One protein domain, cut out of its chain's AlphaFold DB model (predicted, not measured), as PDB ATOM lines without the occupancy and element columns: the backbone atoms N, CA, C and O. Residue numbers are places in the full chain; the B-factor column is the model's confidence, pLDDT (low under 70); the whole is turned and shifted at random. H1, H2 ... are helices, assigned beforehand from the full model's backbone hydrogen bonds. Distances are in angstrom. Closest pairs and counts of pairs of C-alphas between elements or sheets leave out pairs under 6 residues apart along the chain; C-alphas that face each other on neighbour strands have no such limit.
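What this domain is: This is residues 4 to 52 and 59 to 73 of the 83 residues of an uncharacterized protein of Leptolyngbyaceae cyanobacterium CCMR0082 (UniProt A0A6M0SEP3). The printed part is a long, open string of three helices with no shared core: H1 and the short H3 lie toward one end of the long axis, H2 lies toward the other, and the unnamed stretch of residues 16 to 31 runs between H1 and H2. After H2, residues 43 to 52 fold back beside it, and after a cut, residues 59 to 66 lead to H3. The printed part has 64 residues, with three named helices in the order H1, H2, H3 and no named strand. The class is all helix, though under half of the printed residues, 28 of 64, are in named elements. The whole is only just extended, close to loose, with a radius of gyration of the C-alphas of 16.4 A, and its C-alphas span 46 by 26 by 16 A.

How they stand to each other: H1, residues 4 to 15, has its centre at (-9.451, -25.738, 21.432). A long link of 16 residues, 16 to 31, joins it to H2, residues 32 to 42, whose centre is at (-17.702, -14.766, 45.281). H1 and H2 are apart. H3, residues 67 to 71, has its centre at (-21.101, -19.394, 18.182). H1 and H3 are apart, and so are H2 and H3. In H1, H2 and H3, every pair of backbone O of residue i and N of residue i+4 is within hydrogen-bond range.

Where its parts are: H1 begins at C-alpha 4 of Tyr 4, at (-8.749, -26.452, 29.938), and ends at Ile 15, at (-9.821, -29.176, 13.634), a length of 16.6 A, with z falling from one end to the other. H2 goes from Ile 32, with its C-alpha at (-16.334, -9.130, 39.921), to Arg 42, 15.7 A from first to last C-alpha. H3 goes from Gln 67 to Ala 71, 6.0 A from first to last C-alpha, and C-alpha 71 is at (-22.878, -21.525, 16.070).

The domain as a whole: The outline is elongated, and the two C-alphas farthest apart, those of Ile 15 and Gln 52, are 47.5 A apart. The C-alphas of the first and last printed residues, Tyr 4 and Gly 73, are 17.6 A apart. Residues 53 to 58 are cut out and not printed, and C-alphas 52 and 59 are 16.4 A apart across this cut. The link from H2 to H3 runs across the cut. The C-alphas of residues 16 to 31 lie 3 to 23 A from the mean of the C-alphas. The mean pLDDT of the printed part is 82.1, and the model's confidence is low, under 70, at residues 28 to 30 and 59 to 62.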
ATOM      1  N   TYR A   4      -8.500 -25.378  30.904       78.88
ATOM      2  CA  TYR A   4      -8.749 -26.452  29.938       78.88
ATOM      3  C   TYR A   4      -9.726 -26.073  28.815       78.88
ATOM      4  O   TYR A   4      -9.592 -26.583  27.706       78.88
ATOM      5  N   ASP A   5     -10.662 -25.147  29.049       81.25
ATOM      6  CA  ASP A   5     -11.584 -24.686  28.000       81.25
ATOM      7  C   ASP A   5     -10.855 -23.899  26.903       81.25
ATOM      8  O   ASP A   5     -11.301 -23.883  25.758       81.25
ATOM      9  N   ILE A   6      -9.727 -23.261  27.240       85.06
ATOM     10  CA  ILE A   6      -8.882 -22.548  26.274       85.06
ATOM     11  C   ILE A   6      -8.206 -23.548  25.342       85.06
ATOM     12  O   ILE A   6      -8.253 -23.393  24.123       85.06
ATOM     13  N   VAL A   7      -7.634 -24.608  25.912       87.69
ATOM     14  CA  VAL A   7      -6.991 -25.676  25.136       87.69
ATOM     15  C   VAL A   7      -8.011 -26.367  24.228       87.69
ATOM     16  O   VAL A   7      -7.749 -26.542  23.039       87.69
ATOM     17  N   GLY A   8      -9.198 -26.682  24.758       85.94
ATOM     18  CA  GLY A   8     -10.302 -27.265  23.993       85.94
ATOM     19  C   GLY A   8     -10.740 -26.400  22.814       85.94
ATOM     20  O   GLY A   8     -10.880 -26.899  21.700       85.94
ATOM     21  N   ALA A   9     -10.891 -25.093  23.033       86.44
ATOM     22  CA  ALA A   9     -11.299 -24.158  21.990       86.44
ATOM     23  C   ALA A   9     -10.249 -24.008  20.889       86.44
ATOM     24  O   ALA A   9     -10.606 -23.963  19.715       86.44
ATOM     25  N   ILE A  10      -8.961 -23.959  21.245       89.06
ATOM     26  CA  ILE A  10      -7.868 -23.884  20.266       89.06
ATOM     27  C   ILE A  10      -7.815 -25.167  19.432       89.06
ATOM     28  O   ILE A  10      -7.722 -25.102  18.205       89.06
ATOM     29  N   ALA A  11      -7.919 -26.334  20.077       90.00
ATOM     30  CA  ALA A  11      -7.948 -27.617  19.380       90.00
ATOM     31  C   ALA A  11      -9.151 -27.710  18.429       90.00
ATOM     32  O   ALA A  11      -8.990 -28.074  17.264       90.00
ATOM     33  N   PHE A  12     -10.336 -27.308  18.892       89.62
ATOM     34  CA  PHE A  12     -11.545 -27.263  18.077       89.62
ATOM     35  C   PHE A  12     -11.410 -26.310  16.887       89.62
ATOM     36  O   PHE A  12     -11.768 -26.679  15.770       89.62
ATOM     37  N   ALA A  13     -10.869 -25.108  17.111       91.19
ATOM     38  CA  ALA A  13     -10.665 -24.117  16.063       91.19
ATOM     39  C   ALA A  13      -9.730 -24.634  14.968       91.19
ATOM     40  O   ALA A  13      -9.989 -24.412  13.789       91.19
ATOM     41  N   ARG A  14      -8.682 -25.367  15.361       91.19
ATOM     42  CA  ARG A  14      -7.757 -26.009  14.429       91.19
ATOM     43  C   ARG A  14      -8.424 -27.130  13.630       91.19
ATOM     44  O   ARG A  14      -8.241 -27.176  12.424       91.19
ATOM     45  N   ILE A  15      -9.170 -28.022  14.286       92.00
ATOM     46  CA  ILE A  15      -9.821 -29.176  13.634       92.00
ATOM     47  C   ILE A  15     -10.910 -28.731  12.650       92.00
ATOM     48  O   ILE A  15     -11.048 -29.322  11.588       92.00
ATOM     49  N   ASN A  16     -11.670 -27.690  12.999       89.81
ATOM     50  CA  ASN A  16     -12.776 -27.182  12.182       89.81
ATOM     51  C   ASN A  16     -12.363 -26.002  11.288       89.81
ATOM     52  O   ASN A  16     -13.234 -25.313  10.760       89.81
ATOM     53  N   GLU A  17     -11.057 -25.731  11.181       90.31
ATOM     54  CA  GLU A  17     -10.474 -24.655  10.368       90.31
ATOM     55  C   GLU A  17     -11.191 -23.304  10.537       90.31
ATOM     56  O   GLU A  17     -11.427 -22.572   9.571       90.31
ATOM     57  N   LEU A  18     -11.561 -22.966  11.780       89.75
ATOM     58  CA  LEU A  18     -12.367 -21.782  12.066       89.75
ATOM     59  C   LEU A  18     -11.667 -20.514  11.578       89.75
ATOM     60  O   LEU A  18     -10.540 -20.215  11.971       89.75
ATOM     61  N   GLN A  19     -12.383 -19.724  10.779       88.56
ATOM     62  CA  GLN A  19     -11.858 -18.490  10.205       88.56
ATOM     63  C   GLN A  19     -12.296 -17.238  10.979       88.56
ATOM     64  O   GLN A  19     -13.423 -17.114  11.483       88.56
ATOM     65  N   GLY A  20     -11.390 -16.260  11.018       87.12
ATOM     66  CA  GLY A  20     -11.611 -14.949  11.623       87.12
ATOM     67  C   GLY A  20     -11.667 -14.962  13.154       87.12
ATOM     68  O   GLY A  20     -11.212 -15.883  13.825       87.12
ATOM     69  N   ILE A  21     -12.230 -13.895  13.725       88.06
ATOM     70  CA  ILE A  21     -12.233 -13.677  15.177       88.06
ATOM     71  C   ILE A  21     -13.423 -14.407  15.810       88.06
ATOM     72  O   ILE A  21     -14.570 -14.182  15.409       88.06
ATOM     73  N   ASN A  22     -13.151 -15.260  16.798       87.00
ATOM     74  CA  ASN A  22     -14.151 -15.942  17.617       87.00
ATOM     75  C   ASN A  22     -13.903 -15.620  19.091       87.00
ATOM     76  O   ASN A  22     -12.790 -15.772  19.590       87.00
ATOM     77  N   ASN A  23     -14.944 -15.174  19.792       87.94
ATOM     78  CA  ASN A  23     -14.827 -14.819  21.199       87.94
ATOM     79  C   ASN A  23     -14.956 -16.061  22.072       87.94
ATOM     80  O   ASN A  23     -16.010 -16.701  22.111       87.94
ATOM     81  N   LEU A  24     -13.900 -16.348  22.821       86.38
ATOM     82  CA  LEU A  24     -13.896 -17.400  23.817       86.38
ATOM     83  C   LEU A  24     -14.194 -16.793  25.191       86.38
ATOM     84  O   LEU A  24     -13.294 -16.386  25.919       86.38
ATOM     85  N   VAL A  25     -15.479 -16.724  25.543       83.19
ATOM     86  CA  VAL A  25     -15.949 -16.257  26.856       83.19
ATOM     87  C   VAL A  25     -17.025 -17.199  27.402       83.19
ATOM     88  O   VAL A  25     -17.758 -17.817  26.632       83.19
ATOM     89  N   ASP A  26     -17.079 -17.345  28.727       76.12
ATOM     90  CA  ASP A  26     -18.107 -18.129  29.422       76.12
ATOM     91  C   ASP A  26     -19.487 -17.469  29.260       76.12
ATOM     92  O   ASP A  26     -19.588 -16.259  29.063       76.12
ATOM     93  N   ASP A  27     -20.556 -18.244  29.415       73.12
ATOM     94  CA  ASP A  27     -21.939 -17.755  29.340       73.12
ATOM     95  C   ASP A  27     -22.332 -16.888  30.536       73.12
ATOM     96  O   ASP A  27     -23.320 -16.150  30.514       73.12
ATOM     97  N   ARG A  28     -21.560 -16.985  31.618       68.69
ATOM     98  CA  ARG A  28     -21.843 -16.308  32.877       68.69
ATOM     99  C   ARG A  28     -21.349 -14.862  32.830       68.69
ATOM    100  O   ARG A  28     -20.159 -14.600  32.978       68.69
ATOM    101  N   GLN A  29     -22.280 -13.914  32.740       67.00
ATOM    102  CA  GLN A  29     -22.006 -12.480  32.910       67.00
ATOM    103  C   GLN A  29     -21.938 -12.089  34.394       67.00
ATOM    104  O   GLN A  29     -22.719 -11.269  34.864       67.00
ATOM    105  N   LEU A  30     -21.034 -12.709  35.156       69.56
ATOM    106  CA  LEU A  30     -20.853 -12.354  36.564       69.56
ATOM    107  C   LEU A  30     -20.002 -11.100  36.691       69.56
ATOM    108  O   LEU A  30     -18.900 -11.012  36.147       69.56
ATOM    109  N   THR A  31     -20.478 -10.160  37.495       76.81
ATOM    110  CA  THR A  31     -19.653  -9.059  37.979       76.81
ATOM    111  C   THR A  31     -18.529  -9.587  38.879       76.81
ATOM    112  O   THR A  31     -18.624 -10.658  39.489       76.81
ATOM    113  N   ILE A  32     -17.454  -8.805  39.020       77.06
ATOM    114  CA  ILE A  32     -16.334  -9.130  39.921       77.06
ATOM    115  C   ILE A  32     -16.840  -9.364  41.357       77.06
ATOM    116  O   ILE A  32     -16.396 -10.300  42.025       77.06
ATOM    117  N   LYS A  33     -17.823  -8.567  41.804       79.19
ATOM    118  CA  LYS A  33     -18.458  -8.702  43.123       79.19
ATOM    119  C   LYS A  33     -19.137 -10.059  43.296       79.19
ATOM    120  O   LYS A  33     -18.918 -10.731  44.301       79.19
ATOM    121  N   GLU A  34     -19.929 -10.488  42.316       81.81
ATOM    122  CA  GLU A  34     -20.620 -11.780  42.371       81.81
ATOM    123  C   GLU A  34     -19.643 -12.954  42.318       81.81
ATOM    124  O   GLU A  34     -19.830 -13.941  43.033       81.81
ATOM    125  N   ARG A  35     -18.575 -12.844  41.518       79.31
ATOM    126  CA  ARG A  35     -17.533 -13.874  41.448       79.31
ATOM    127  C   ARG A  35     -16.825 -14.041  42.792       79.31
ATOM    128  O   ARG A  35     -16.713 -15.167  43.271       79.31
ATOM    129  N   LEU A  36     -16.409 -12.944  43.423       82.12
ATOM    130  CA  LEU A  36     -15.770 -12.982  44.741       82.12
ATOM    131  C   LEU A  36     -16.714 -13.507  45.822       82.12
ATOM    132  O   LEU A  36     -16.311 -14.348  46.617       82.12
ATOM    133  N   LYS A  37     -17.988 -13.097  45.804       84.56
ATOM    134  CA  LYS A  37     -18.992 -13.623  46.739       84.56
ATOM    135  C   LYS A  37     -19.110 -15.148  46.648       84.56
ATOM    136  O   LYS A  37     -19.158 -15.809  47.685       84.56
ATOM    137  N   ARG A  38     -19.129 -15.713  45.433       83.56
ATOM    138  CA  ARG A  38     -19.186 -17.172  45.218       83.56
ATOM    139  C   ARG A  38     -17.931 -17.879  45.735       83.56
ATOM    140  O   ARG A  38     -18.063 -18.885  46.422       83.56
ATOM    141  N   ILE A  39     -16.747 -17.321  45.470       84.94
ATOM    142  CA  ILE A  39     -15.469 -17.861  45.964       84.94
ATOM    143  C   ILE A  39     -15.437 -17.863  47.497       84.94
ATOM    144  O   ILE A  39     -15.152 -18.901  48.090       84.94
ATOM    145  N   CYS A  40     -15.774 -16.740  48.144       86.38
ATOM    146  CA  CYS A  40     -15.805 -16.655  49.605       86.38
ATOM    147  C   CYS A  40     -16.789 -17.665  50.204       86.38
ATOM    148  O   CYS A  40     -16.437 -18.387  51.131       86.38
ATOM    149  N   SER A  41     -17.991 -17.764  49.625       85.81
ATOM    150  CA  SER A  41     -19.037 -18.668  50.121       85.81
ATOM    151  C   SER A  41     -18.615 -20.138  50.050       85.81
ATOM    152  O   SER A  41     -18.857 -20.874  51.000       85.81
ATOM    153  N   ARG A  42     -17.965 -20.577  48.960       85.75
ATOM    154  CA  ARG A  42     -17.520 -21.975  48.844       85.75
ATOM    155  C   ARG A  42     -16.354 -22.314  49.767       85.75
ATOM    156  O   ARG A  42     -16.276 -23.439  50.241       85.75
ATOM    157  N   ASN A  43     -15.457 -21.364  50.008       86.44
ATOM    158  CA  ASN A  43     -14.271 -21.587  50.838       86.44
ATOM    159  C   ASN A  43     -14.510 -21.252  52.321       86.44
ATOM    160  O   ASN A  43     -13.549 -21.181  53.083       86.44
ATOM    161  N   SER A  44     -15.764 -21.000  52.729       86.69
ATOM    162  CA  SER A  44     -16.121 -20.562  54.089       86.69
ATOM    163  C   SER A  44     -15.312 -19.345  54.565       86.69
ATOM    164  O   SER A  44     -15.011 -19.201  55.747       86.69
ATOM    165  N   LEU A  45     -14.958 -18.459  53.631       88.31
ATOM    166  CA  LEU A  45     -14.229 -17.229  53.915       88.31
ATOM    167  C   LEU A  45     -15.210 -16.091  54.212       88.31
ATOM    168  O   LEU A  45     -16.295 -16.037  53.618       88.31
ATOM    169  N   PRO A  46     -14.824 -15.129  55.067       85.62
ATOM    170  CA  PRO A  46     -15.618 -13.929  55.270       85.62
ATOM    171  C   PRO A  46     -15.825 -13.181  53.939       85.62
ATOM    172  O   PRO A  46     -14.942 -13.173  53.071       85.62
ATOM    173  N   PRO A  47     -17.000 -12.558  53.740       81.38
ATOM    174  CA  PRO A  47     -17.278 -11.787  52.538       81.38
ATOM    175  C   PRO A  47     -16.324 -10.592  52.426       81.38
ATOM    176  O   PRO A  47     -15.984  -9.951  53.418       81.38
ATOM    177  N   ALA A  48     -15.909 -10.273  51.197       81.12
ATOM    178  CA  ALA A  48     -15.029  -9.137  50.939       81.12
ATOM    179  C   ALA A  48     -15.676  -7.812  51.387       81.12
ATOM    180  O   ALA A  48     -16.832  -7.538  51.053       81.12
ATOM    181  N   ASN A  49     -14.913  -6.984  52.104       80.12
ATOM    182  CA  ASN A  49     -15.308  -5.621  52.446       80.12
ATOM    183  C   ASN A  49     -15.020  -4.698  51.249       80.12
ATOM    184  O   ASN A  49     -13.881  -4.603  50.791       80.12
ATOM    185  N   TRP A  50     -16.062  -4.060  50.716       76.94
ATOM    186  CA  TRP A  50     -15.971  -3.181  49.553       76.94
ATOM    187  C   TRP A  50     -16.033  -1.727  50.000       76.94
ATOM    188  O   TRP A  50     -17.078  -1.257  50.442       76.94
ATOM    189  N   ASP A  51     -14.935  -1.004  49.821       79.00
ATOM    190  CA  ASP A  51     -14.889   0.434  50.058       79.00
ATOM    191  C   ASP A  51     -15.639   1.177  48.940       79.00
ATOM    192  O   ASP A  51     -15.161   1.278  47.809       79.00
ATOM    193  N   GLN A  52     -16.841   1.671  49.249       73.88
ATOM    194  CA  GLN A  52     -17.684   2.401  48.297       73.88
ATOM    195  C   GLN A  52     -17.138   3.794  47.950       73.88
ATOM    196  O   GLN A  52     -17.560   4.367  46.949       73.88
ATOM    197  N   GLY A  59     -12.723   0.400  33.951       56.28
ATOM    198  CA  GLY A  59     -12.440  -0.663  33.011       56.28
ATOM    199  C   GLY A  59     -13.793  -1.120  32.499       56.28
ATOM    200  O   GLY A  59     -14.549  -1.756  33.234       56.28
ATOM    201  N   LYS A  60     -14.142  -0.701  31.278       54.12
ATOM    202  CA  LYS A  60     -15.398  -1.068  30.625       54.12
ATOM    203  C   LYS A  60     -15.579  -2.573  30.780       54.12
ATOM    204  O   LYS A  60     -14.800  -3.350  30.236       54.12
ATOM    205  N   SER A  61     -16.602  -2.982  31.526       59.69
ATOM    206  CA  SER A  61     -17.041  -4.369  31.510       59.69
ATOM    207  C   SER A  61     -17.667  -4.591  30.136       59.69
ATOM    208  O   SER A  61     -18.837  -4.288  29.906       59.69
ATOM    209  N   VAL A  62     -16.838  -4.972  29.165       67.56
ATOM    210  CA  VAL A  62     -17.296  -5.223  27.805       67.56
ATOM    211  C   VAL A  62     -17.996  -6.570  27.830       67.56
ATOM    212  O   VAL A  62     -17.380  -7.606  28.079       67.56
ATOM    213  N   ARG A  63     -19.307  -6.553  27.595       72.88
ATOM    214  CA  ARG A  63     -20.061  -7.780  27.363       72.88
ATOM    215  C   ARG A  63     -19.701  -8.293  25.982       72.88
ATOM    216  O   ARG A  63     -20.019  -7.656  24.980       72.88
ATOM    217  N   VAL A  64     -19.024  -9.429  25.946       78.50
ATOM    218  CA  VAL A  64     -18.629 -10.096  24.710       78.50
ATOM    219  C   VAL A  64     -19.538 -11.309  24.512       78.50
ATOM    220  O   VAL A  64     -19.821 -12.033  25.461       78.50
ATOM    221  N   SER A  65     -20.032 -11.511  23.290       83.94
ATOM    222  CA  SER A  65     -20.869 -12.664  22.934       83.94
ATOM    223  C   SER A  65     -20.015 -13.795  22.364       83.94
ATOM    224  O   SER A  65     -19.190 -13.552  21.481       83.94
ATOM    225  N   ASN A  66     -20.257 -15.024  22.825       87.06
ATOM    226  CA  ASN A  66     -19.673 -16.260  22.288       87.06
ATOM    227  C   ASN A  66     -20.584 -16.955  21.254       87.06
ATOM    228  O   ASN A  66     -20.277 -18.064  20.819       87.06
ATOM    229  N   GLN A  67     -21.692 -16.324  20.837       86.69
ATOM    230  CA  GLN A  67     -22.668 -16.932  19.921       86.69
ATOM    231  C   GLN A  67     -22.035 -17.400  18.609       86.69
ATOM    232  O   GLN A  67     -22.377 -18.475  18.130       86.69
ATOM    233  N   LYS A  68     -21.074 -16.640  18.063       88.44
ATOM    234  CA  LYS A  68     -20.350 -17.028  16.844       88.44
ATOM    235  C   LYS A  68     -19.612 -18.356  17.027       88.44
ATOM    236  O   LYS A  68     -19.719 -19.227  16.177       88.44
ATOM    237  N   LEU A  69     -18.928 -18.531  18.158       87.19
ATOM    238  CA  LEU A  69     -18.231 -19.775  18.478       87.19
ATOM    239  C   LEU A  69     -19.231 -20.922  18.688       87.19
ATOM    240  O   LEU A  69     -19.047 -22.004  18.148       87.19
ATOM    241  N   LYS A  70     -20.339 -20.688  19.393       87.06
ATOM    242  CA  LYS A  70     -21.378 -21.711  19.597       87.06
ATOM    243  C   LYS A  70     -22.078 -22.146  18.311       87.06
ATOM    244  O   LYS A  70     -22.387 -23.322  18.164       87.06
ATOM    245  N   ALA A  71     -22.287 -21.225  17.372       87.88
ATOM    246  CA  ALA A  71     -22.878 -21.525  16.070       87.88
ATOM    247  C   ALA A  71     -22.029 -22.510  15.246       87.88
ATOM    248  O   ALA A  71     -22.562 -23.188  14.377       87.88
ATOM    249  N   THR A  72     -20.731 -22.635  15.549       85.56
ATOM    250  CA  THR A  72     -19.844 -23.632  14.924       85.56
ATOM    251  C   THR A  72     -19.988 -25.036  15.522       85.56
ATOM    252  O   THR A  72     -19.349 -25.966  15.049       85.56
ATOM    253  N   GLY A  73     -20.814 -25.206  16.561       85.69
ATOM    254  CA  GLY A  73     -20.984 -26.472  17.278       85.69
ATOM    255  C   GLY A  73     -20.047 -26.648  18.475       85.69
ATOM    256  O   GLY A  73     -20.080 -27.694  19.120       85.69
TER     257      GLY A  73